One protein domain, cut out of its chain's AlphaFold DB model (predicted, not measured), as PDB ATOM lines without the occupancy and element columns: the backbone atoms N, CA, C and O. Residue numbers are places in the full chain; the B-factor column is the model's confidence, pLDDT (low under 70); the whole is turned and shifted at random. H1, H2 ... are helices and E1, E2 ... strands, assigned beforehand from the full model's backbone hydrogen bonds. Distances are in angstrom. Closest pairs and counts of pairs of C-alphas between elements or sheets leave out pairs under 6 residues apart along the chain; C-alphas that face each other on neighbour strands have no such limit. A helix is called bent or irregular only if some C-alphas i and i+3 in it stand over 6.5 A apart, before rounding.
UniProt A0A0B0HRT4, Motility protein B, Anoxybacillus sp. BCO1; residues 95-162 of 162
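This is residues 95 to 162 of the 162 residues of the protein "Motility protein B" of Anoxybacillus sp. BCO1 (UniProt A0A0B0HRT4). A two-stranded hairpin of E1 and E2 has the long helix H1 over one of its faces, nearer to E1, while the other face is bare. Beyond one end of the hairpin the short helix H2 and a loop lead to H3, which folds back and stands away from both H1 and the hairpin; residues 140 to 145 of the loop and residues 155 to 162, of which 155 to 160 belong to H3, stick out. The printed part has 68 residues with three named helices and two named strands, in the order H1, E1, E2, H2, H3, and its class is mixed, helices and strands, with the sheet in the order E1 - E2, antiparallel. The whole is only just loose, close to compact, with a radius of gyration of the C-alphas of 13.3 A, and it is elongated, spanning 41 by 24 by 21 A.

E1, residues 120 to 125, and E2, residues 128 to 133, form an antiparallel hairpin, with 159 degrees between their directions. Among the C-alphas that face each other are 122 and 131, 4.6 A apart. N 123 and O 130 are within hydrogen-bond range at 2.9 A, and so are N 130 and O 123 at 2.8 A. H1, residues 95 to 113, has 7 pairs of C-alphas within 8 A of E1, the closest being those of Gln 104 and Val 122 at 6.9 A. With E2 it has 4 such pairs, the closest being those of Leu 100 and Leu 129 at 6.5 A. H2, residues 135 to 138, and H3, residues 148 to 160, are close but not clearly touching; their closest C-alphas are those of Leu 138 and Tyr 150, 6.6 A apart. H3 is apart from H1, E1 and E2, and H2 is apart from H1 and E1. Every O i to N i+4 pair of H1 is within hydrogen-bond range, against 7 of 9 in H3, and H2 is too short for such a pair.

E1 and E2 measure 16.2 A and 16.3 A from first to last C-alpha; E1 begins with C-alpha 120 at (31.498, 36.418, -1.970). H1 is 27.6 A long and starts with C-alpha 95 at (47.864, 16.745, -4.365). H2 is 5.7 A long. H3 is 19.8 A long and ends with C-alpha 160 at (31.821, 22.618, 5.592). It is irregular, but only just: C-alphas 149 and 152 are 7.0 A apart.

The two C-alphas farthest apart are those of Glu 95 and Gly 142, 42.2 A. The printed part has no cut and ends at residue 162, the chain's last. The links E1 to E2 and E2 to H2 are tight, H1 to E1 and H2 to H3 are short, and no link is long. The mean pLDDT of the printed part is 73.9, and 21 residues are under 70: 116 to 119, 126 to 127, 135 to 138, 149, 152 to 154 and 156 to 162.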
ATOM      1  N   GLU A  95      49.102  17.459  -4.678       75.25
ATOM      2  CA  GLU A  95      47.864  16.745  -4.365       75.25
ATOM      3  C   GLU A  95      46.870  17.671  -3.653       75.25
ATOM      4  O   GLU A  95      45.735  17.822  -4.103       75.25
ATOM      5  N   GLU A  96      47.325  18.407  -2.636       73.38
ATOM      6  CA  GLU A  96      46.509  19.403  -1.930       73.38
ATOM      7  C   GLU A  96      46.034  20.522  -2.865       73.38
ATOM      8  O   GLU A  96      44.883  20.953  -2.799       73.38
ATOM      9  N   TYR A  97      46.883  20.978  -3.792       80.81
ATOM     10  CA  TYR A  97      46.491  21.994  -4.770       80.81
ATOM     11  C   TYR A  97      45.333  21.519  -5.662       80.81
ATOM     12  O   TYR A  97      44.413  22.284  -5.970       80.81
ATOM     13  N   GLU A  98      45.345  20.249  -6.072       81.12
ATOM     14  CA  GLU A  98      44.260  19.666  -6.860       81.12
ATOM     15  C   GLU A  98      42.958  19.546  -6.062       81.12
ATOM     16  O   GLU A  98      41.876  19.795  -6.604       81.12
ATOM     17  N   GLU A  99      43.039  19.220  -4.773       81.62
ATOM     18  CA  GLU A  99      41.881  19.197  -3.878       81.62
ATOM     19  C   GLU A  99      41.293  20.593  -3.664       81.62
ATOM     20  O   GLU A  99      40.090  20.801  -3.858       81.62
ATOM     21  N   LEU A 100      42.142  21.583  -3.381       80.81
ATOM     22  CA  LEU A 100      41.734  22.979  -3.229       80.81
ATOM     23  C   LEU A 100      41.108  23.529  -4.512       80.81
ATOM     24  O   LEU A 100      40.126  24.271  -4.460       80.81
ATOM     25  N   LYS A 101      41.597  23.112  -5.683       83.69
ATOM     26  CA  LYS A 101      41.007  23.471  -6.980       83.69
ATOM     27  C   LYS A 101      39.614  22.863  -7.182       83.69
ATOM     28  O   LYS A 101      38.721  23.519  -7.738       83.69
ATOM     29  N   LYS A 102      39.384  21.628  -6.719       85.62
ATOM     30  CA  LYS A 102      38.044  21.006  -6.726       85.62
ATOM     31  C   LYS A 102      37.091  21.766  -5.805       85.62
ATOM     32  O   LYS A 102      35.954  22.033  -6.196       85.62
ATOM     33  N   ILE A 103      37.556  22.154  -4.618       83.88
ATOM     34  CA  ILE A 103      36.784  22.955  -3.659       83.88
ATOM     35  C   ILE A 103      36.453  24.328  -4.255       83.88
ATOM     36  O   ILE A 103      35.289  24.723  -4.245       83.88
ATOM     37  N   GLN A 104      37.426  25.006  -4.869       81.75
ATOM     38  CA  GLN A 104      37.220  26.284  -5.554       81.75
ATOM     39  C   GLN A 104      36.114  26.187  -6.611       81.75
ATOM     40  O   GLN A 104      35.251  27.059  -6.698       81.75
ATOM     41  N   SER A 105      36.119  25.116  -7.407       84.06
ATOM     42  CA  SER A 105      35.129  24.908  -8.468       84.06
ATOM     43  C   SER A 105      33.718  24.725  -7.901       84.06
ATOM     44  O   SER A 105      32.796  25.411  -8.341       84.06
ATOM     45  N   LYS A 106      33.564  23.880  -6.871       82.81
ATOM     46  CA  LYS A 106      32.283  23.686  -6.163       82.81
ATOM     47  C   LYS A 106      31.780  24.983  -5.537       82.81
ATOM     48  O   LYS A 106      30.586  25.270  -5.548       82.81
ATOM     49  N   PHE A 107      32.697  25.774  -4.996       80.69
ATOM     50  CA  PHE A 107      32.357  27.028  -4.353       80.69
ATOM     51  C   PHE A 107      31.925  28.089  -5.367       80.69
ATOM     52  O   PHE A 107      30.904  28.739  -5.175       80.69
ATOM     53  N   ASN A 108      32.632  28.207  -6.491       80.31
ATOM     54  CA  ASN A 108      32.251  29.101  -7.584       80.31
ATOM     55  C   ASN A 108      30.891  28.731  -8.190       80.31
ATOM     56  O   ASN A 108      30.120  29.614  -8.562       80.31
ATOM     57  N   GLU A 109      30.577  27.439  -8.278       83.81
ATOM     58  CA  GLU A 109      29.253  26.968  -8.686       83.81
ATOM     59  C   GLU A 109      28.177  27.371  -7.667       83.81
ATOM     60  O   GLU A 109      27.136  27.909  -8.045       83.81
ATOM     61  N   TYR A 110      28.455  27.212  -6.370       76.69
ATOM     62  CA  TYR A 110      27.546  27.627  -5.302       76.69
ATOM     63  C   TYR A 110      27.293  29.142  -5.297       76.69
ATOM     64  O   TYR A 110      26.145  29.573  -5.182       76.69
ATOM     65  N   VAL A 111      28.339  29.953  -5.481       77.19
ATOM     66  CA  VAL A 111      28.242  31.419  -5.579       77.19
ATOM     67  C   VAL A 111      27.342  31.822  -6.750       77.19
ATOM     68  O   VAL A 111      26.460  32.666  -6.583       77.19
ATOM     69  N   LYS A 112      27.505  31.182  -7.918       78.12
ATOM     70  CA  LYS A 112      26.694  31.461  -9.115       78.12
ATOM     71  C   LYS A 112      25.231  31.070  -8.939       78.12
ATOM     72  O   LYS A 112      24.356  31.876  -9.245       78.12
ATOM     73  N   THR A 113      24.958  29.869  -8.432       75.69
ATOM     74  CA  THR A 113      23.584  29.373  -8.248       75.69
ATOM     75  C   THR A 113      22.795  30.224  -7.256       75.69
ATOM     76  O   THR A 113      21.613  30.479  -7.471       75.69
ATOM     77  N   ASN A 114      23.450  30.709  -6.198       74.44
ATOM     78  CA  ASN A 114      22.809  31.539  -5.176       74.44
ATOM     79  C   ASN A 114      22.900  33.048  -5.469       74.44
ATOM     80  O   ASN A 114      22.505  33.841  -4.624       74.44
ATOM     81  N   GLN A 115      23.411  33.453  -6.642       71.06
ATOM     82  CA  GLN A 115      23.559  34.863  -7.046       71.06
ATOM     83  C   GLN A 115      24.395  35.706  -6.060       71.06
ATOM     84  O   GLN A 115      24.287  36.927  -6.026       71.06
ATOM     85  N   LEU A 116      25.298  35.067  -5.309       68.25
ATOM     86  CA  LEU A 116      26.150  35.698  -4.291       68.25
ATOM     87  C   LEU A 116      27.423  36.329  -4.887       68.25
ATOM     88  O   LEU A 116      28.355  36.664  -4.160       68.25
ATOM     89  N   SER A 117      27.495  36.481  -6.212       62.03
ATOM     90  CA  SER A 117      28.698  36.899  -6.950       62.03
ATOM     91  C   SER A 117      29.240  38.283  -6.565       62.03
ATOM     92  O   SER A 117      30.409  38.558  -6.817       62.03
ATOM     93  N   GLY A 118      28.409  39.160  -5.992       65.94
ATOM     94  CA  GLY A 118      28.828  40.474  -5.477       65.94
ATOM     95  C   GLY A 118      29.198  40.476  -3.990       65.94
ATOM     96  O   GLY A 118      29.769  41.442  -3.497       65.94
ATOM     97  N   GLU A 119      28.878  39.396  -3.282       68.00
ATOM     98  CA  GLU A 119      28.977  39.282  -1.827       68.00
ATOM     99  C   GLU A 119      30.154  38.402  -1.400       68.00
ATOM    100  O   GLU A 119      30.660  38.523  -0.287       68.00
ATOM    101  N   LEU A 120      30.594  37.509  -2.287       72.19
ATOM    102  CA  LEU A 120      31.498  36.418  -1.970       72.19
ATOM    103  C   LEU A 120      32.413  36.116  -3.167       72.19
ATOM    104  O   LEU A 120      31.942  35.832  -4.267       72.19
ATOM    105  N   SER A 121      33.727  36.150  -2.945       74.94
ATOM    106  CA  SER A 121      34.758  35.917  -3.962       74.94
ATOM    107  C   SER A 121      35.771  34.889  -3.478       74.94
ATOM    108  O   SER A 121      36.158  34.899  -2.311       74.94
ATOM    109  N   VAL A 122      36.208  34.002  -4.372       80.19
ATOM    110  CA  VAL A 122      37.205  32.976  -4.055       80.19
ATOM    111  C   VAL A 122      38.353  33.011  -5.044       80.19
ATOM    112  O   VAL A 122      38.162  32.857  -6.252       80.19
ATOM    113  N   ALA A 123      39.563  33.161  -4.514       80.44
ATOM    114  CA  ALA A 123      40.803  33.214  -5.268       80.44
ATOM    115  C   ALA A 123      41.765  32.109  -4.818       80.44
ATOM    116  O   ALA A 123      41.808  31.736  -3.648       80.44
ATOM    117  N   MET A 124      42.551  31.592  -5.761       78.12
ATOM    118  CA  MET A 124      43.654  30.683  -5.456       78.12
ATOM    119  C   MET A 124      44.925  31.505  -5.245       78.12
ATOM    120  O   MET A 124      45.240  32.366  -6.067       78.12
ATOM    121  N   THR A 125      45.644  31.242  -4.161       78.44
ATOM    122  CA  THR A 125      46.907  31.904  -3.808       78.44
ATOM    123  C   THR A 125      47.998  30.862  -3.565       78.44
ATOM    124  O   THR A 125      47.701  29.676  -3.436       78.44
ATOM    125  N   GLU A 126      49.262  31.285  -3.498       69.44
ATOM    126  CA  GLU A 126      50.397  30.384  -3.220       69.44
ATOM    127  C   GLU A 126      50.322  29.735  -1.824       69.44
ATOM    128  O   GLU A 126      50.927  28.690  -1.602       69.44
ATOM    129  N   GLU A 127      49.552  30.331  -0.911       67.31
ATOM    130  CA  GLU A 127      49.341  29.873   0.468       67.31
ATOM    131  C   GLU A 127      48.021  29.103   0.650       67.31
ATOM    132  O   GLU A 127      47.786  28.539   1.718       67.31
ATOM    133  N   GLY A 128      47.160  29.042  -0.378       74.38
ATOM    134  CA  GLY A 128      45.921  28.258  -0.359       74.38
ATOM    135  C   GLY A 128      44.715  28.958  -0.976       74.38
ATOM    136  O   GLY A 128      44.833  29.857  -1.813       74.38
ATOM    137  N   LEU A 129      43.522  28.516  -0.572       79.56
ATOM    138  CA  LEU A 129      42.250  29.050  -1.052       79.56
ATOM    139  C   LEU A 129      41.828  30.272  -0.223       79.56
ATOM    140  O   LEU A 129      41.486  30.143   0.950       79.56
ATOM    141  N   LEU A 130      41.810  31.452  -0.840       80.81
ATOM    142  CA  LEU A 130      41.390  32.700  -0.209       80.81
ATOM    143  C   LEU A 130      39.907  32.962  -0.489       80.81
ATOM    144  O   LEU A 130      39.502  33.093  -1.643       80.81
ATOM    145  N   VAL A 131      39.107  33.052   0.575       81.00
ATOM    146  CA  VAL A 131      37.667  33.337   0.517       81.00
ATOM    147  C   VAL A 131      37.412  34.729   1.090       81.00
ATOM    148  O   VAL A 131      37.634  34.971   2.274       81.00
ATOM    149  N   THR A 132      36.925  35.635   0.252       80.94
ATOM    150  CA  THR A 132      36.620  37.026   0.602       80.94
ATOM    151  C   THR A 132      35.116  37.229   0.656       80.94
ATOM    152  O   THR A 132      34.419  36.918  -0.309       80.94
ATOM    153  N   ILE A 133      34.622  37.798   1.755       79.12
ATOM    154  CA  ILE A 133      33.209  38.143   1.941       79.12
ATOM    155  C   ILE A 133      33.093  39.664   2.058       79.12
ATOM    156  O   ILE A 133      33.838  40.283   2.818       79.12
ATOM    157  N   ALA A 134      32.182  40.272   1.304       76.19
ATOM    158  CA  ALA A 134      31.928  41.704   1.362       76.19
ATOM    159  C   ALA A 134      31.290  42.092   2.708       76.19
ATOM    160  O   ALA A 134      30.373  41.436   3.199       76.19
ATOM    161  N   ASN A 135      31.773  43.185   3.301       62.97
ATOM    162  CA  ASN A 135      31.402  43.609   4.652       62.97
ATOM    163  C   ASN A 135      29.912  43.978   4.799       62.97
ATOM    164  O   ASN A 135      29.270  43.572   5.766       62.97
ATOM    165  N   ASP A 136      29.348  44.683   3.815       65.31
ATOM    166  CA  ASP A 136      27.969  45.216   3.856       65.31
ATOM    167  C   ASP A 136      26.889  44.121   3.908       65.31
ATOM    168  O   ASP A 136      25.730  44.357   4.274       65.31
ATOM    169  N   VAL A 137      27.290  42.901   3.562       64.69
ATOM    170  CA  VAL A 137      26.453  41.709   3.551       64.69
ATOM    171  C   VAL A 137      26.294  41.179   4.969       64.69
ATOM    172  O   VAL A 137      25.185  40.903   5.403       64.69
ATOM    173  N   LEU A 138      27.378  41.079   5.737       69.19
ATOM    174  CA  LEU A 138      27.349  40.403   7.033       69.19
ATOM    175  C   LEU A 138      26.923  41.317   8.184       69.19
ATOM    176  O   LEU A 138      26.245  40.845   9.100       69.19
ATOM    177  N   PHE A 139      27.282  42.599   8.120       77.44
ATOM    178  CA  PHE A 139      27.173  43.523   9.247       77.44
ATOM    179  C   PHE A 139      26.415  44.801   8.875       77.44
ATOM    180  O   PHE A 139      26.365  45.211   7.714       77.44
ATOM    181  N   ASP A 140      25.800  45.433   9.873       77.31
ATOM    182  CA  ASP A 140      25.322  46.812   9.754       77.31
ATOM    183  C   ASP A 140      26.478  47.798   9.970       77.31
ATOM    184  O   ASP A 140      27.463  47.493  10.645       77.31
ATOM    185  N   SER A 141      26.365  49.005   9.408       77.19
ATOM    186  CA  SER A 141      27.393  50.038   9.575       77.19
ATOM    187  C   SER A 141      27.590  50.369  11.060       77.19
ATOM    188  O   SER A 141      26.655  50.791  11.738       77.19
ATOM    189  N   GLY A 142      28.807  50.156  11.569       79.69
ATOM    190  CA  GLY A 142      29.148  50.382  12.977       79.69
ATOM    191  C   GLY A 142      28.734  49.265  13.944       79.69
ATOM    192  O   GLY A 142      28.863  49.457  15.151       79.69
ATOM    193  N   SER A 143      28.271  48.113  13.448       76.31
ATOM    194  CA  SER A 143      27.941  46.936  14.262       76.31
ATOM    195  C   SER A 143      28.832  45.742  13.910       76.31
ATOM    196  O   SER A 143      29.228  45.573  12.762       76.31
ATOM    197  N   ALA A 144      29.138  44.901  14.901       78.25
ATOM    198  CA  ALA A 144      29.824  43.618  14.716       78.25
ATOM    199  C   ALA A 144      28.856  42.418  14.775       78.25
ATOM    200  O   ALA A 144      29.285  41.266  14.703       78.25
ATOM    201  N   ASP A 145      27.552  42.671  14.914       80.94
ATOM    202  CA  ASP A 145      26.535  41.623  14.945       80.94
ATOM    203  C   ASP A 145      26.164  41.163  13.533       80.94
ATOM    204  O   ASP A 145      25.847  41.967  12.655       80.94
ATOM    205  N   ILE A 146      26.156  39.843  13.324       77.31
ATOM    206  CA  ILE A 146      25.767  39.250  12.041       77.31
ATOM    207  C   ILE A 146      24.252  39.372  11.856       77.31
ATOM    208  O   ILE A 146      23.471  38.895  12.697       77.31
ATOM    209  N   LYS A 147      23.839  39.925  10.710       77.62
ATOM    210  CA  LYS A 147      22.428  40.052  10.321       77.62
ATOM    211  C   LYS A 147      21.707  38.689  10.359       77.62
ATOM    212  O   LYS A 147      22.263  37.684   9.902       77.62
ATOM    213  N   PRO A 148      20.447  38.620  10.839       78.50
ATOM    214  CA  PRO A 148      19.721  37.356  11.020       78.50
ATOM    215  C   PRO A 148      19.640  36.493   9.755       78.50
ATOM    216  O   PRO A 148      19.782  35.276   9.842       78.50
ATOM    217  N   GLN A 149      19.491  37.127   8.590       69.19
ATOM    218  CA  GLN A 149      19.376  36.469   7.285       69.19
ATOM    219  C   GLN A 149      20.638  35.699   6.847       69.19
ATOM    220  O   GLN A 149      20.538  34.777   6.043       69.19
ATOM    221  N   TYR A 150      21.815  36.018   7.404       70.12
ATOM    222  CA  TYR A 150      23.087  35.362   7.062       70.12
ATOM    223  C   TYR A 150      23.596  34.409   8.152       70.12
ATOM    224  O   TYR A 150      24.621  33.747   7.971       70.12
ATOM    225  N   ARG A 151      22.863  34.260   9.265       74.00
ATOM    226  CA  ARG A 151      23.209  33.294  10.322       74.00
ATOM    227  C   ARG A 151      23.188  31.852   9.822       74.00
ATOM    228  O   ARG A 151      24.003  31.044  10.266       74.00
ATOM    229  N   ASP A 152      22.293  31.533   8.893       69.56
ATOM    230  CA  ASP A 152      22.189  30.187   8.323       69.56
ATOM    231  C   ASP A 152      23.363  29.868   7.394       69.56
ATOM    232  O   ASP A 152      23.891  28.754   7.419       69.56
ATOM    233  N   VAL A 153      23.847  30.865   6.648       67.56
ATOM    234  CA  VAL A 153      25.040  30.735   5.804       67.56
ATOM    235  C   VAL A 153      26.287  30.554   6.679       67.56
ATOM    236  O   VAL A 153      27.049  29.609   6.474       67.56
ATOM    237  N   ALA A 154      26.438  31.362   7.735       68.88
ATOM    238  CA  ALA A 154      27.526  31.232   8.710       68.88
ATOM    239  C   ALA A 154      27.550  29.849   9.392       68.88
ATOM    240  O   ALA A 154      28.602  29.219   9.515       68.88
ATOM    241  N   LYS A 155      26.379  29.321   9.776       74.44
ATOM    242  CA  LYS A 155      26.257  27.957  10.318       74.44
ATOM    243  C   LYS A 155      26.647  26.882   9.308       74.44
ATOM    244  O   LYS A 155      27.188  25.858   9.717       74.44
ATOM    245  N   LYS A 156      26.367  27.090   8.021       62.97
ATOM    246  CA  LYS A 156      26.672  26.130   6.955       62.97
ATOM    247  C   LYS A 156      28.162  26.109   6.611       62.97
ATOM    248  O   LYS A 156      28.702  25.025   6.412       62.97
ATOM    249  N   TYR A 157      28.839  27.260   6.651       63.88
ATOM    250  CA  TYR A 157      30.302  27.324   6.545       63.88
ATOM    251  C   TYR A 157      30.994  26.565   7.671       63.88
ATOM    252  O   TYR A 157      31.897  25.781   7.399       63.88
ATOM    253  N   ARG A 158      30.515  26.715   8.914       65.12
ATOM    254  CA  ARG A 158      31.022  25.941  10.058       65.12
ATOM    255  C   ARG A 158      30.978  24.432   9.793       65.12
ATOM    256  O   ARG A 158      31.914  23.733  10.145       65.12
ATOM    257  N   THR A 159      29.911  23.934   9.171       67.44
ATOM    258  CA  THR A 159      29.771  22.502   8.863       67.44
ATOM    259  C   THR A 159      30.633  22.056   7.679       67.44
ATOM    260  O   THR A 159      30.966  20.886   7.595       67.44
ATOM    261  N   CYS A 160      30.987  22.952   6.754       48.28
ATOM    262  CA  CYS A 160      31.821  22.618   5.592       48.28
ATOM    263  C   CYS A 160      33.331  22.630   5.902       48.28
ATOM    264  O   CYS A 160      34.118  22.114   5.116       48.28
ATOM    265  N   LEU A 161      33.721  23.262   7.011       49.34
ATOM    266  CA  LEU A 161      35.098  23.375   7.511       49.34
ATOM    267  C   LEU A 161      35.384  22.418   8.688       49.34
ATOM    268  O   LEU A 161      36.419  22.547   9.343       49.34
ATOM    269  N   SER A 162      34.451  21.506   8.975       44.88
ATOM    270  CA  SER A 162      34.596  20.378   9.903       44.88
ATOM    271  C   SER A 162      34.569  19.075   9.127       44.88
ATOM    272  O   SER A 162      35.100  18.102   9.697       44.88
TER     273      SER A 162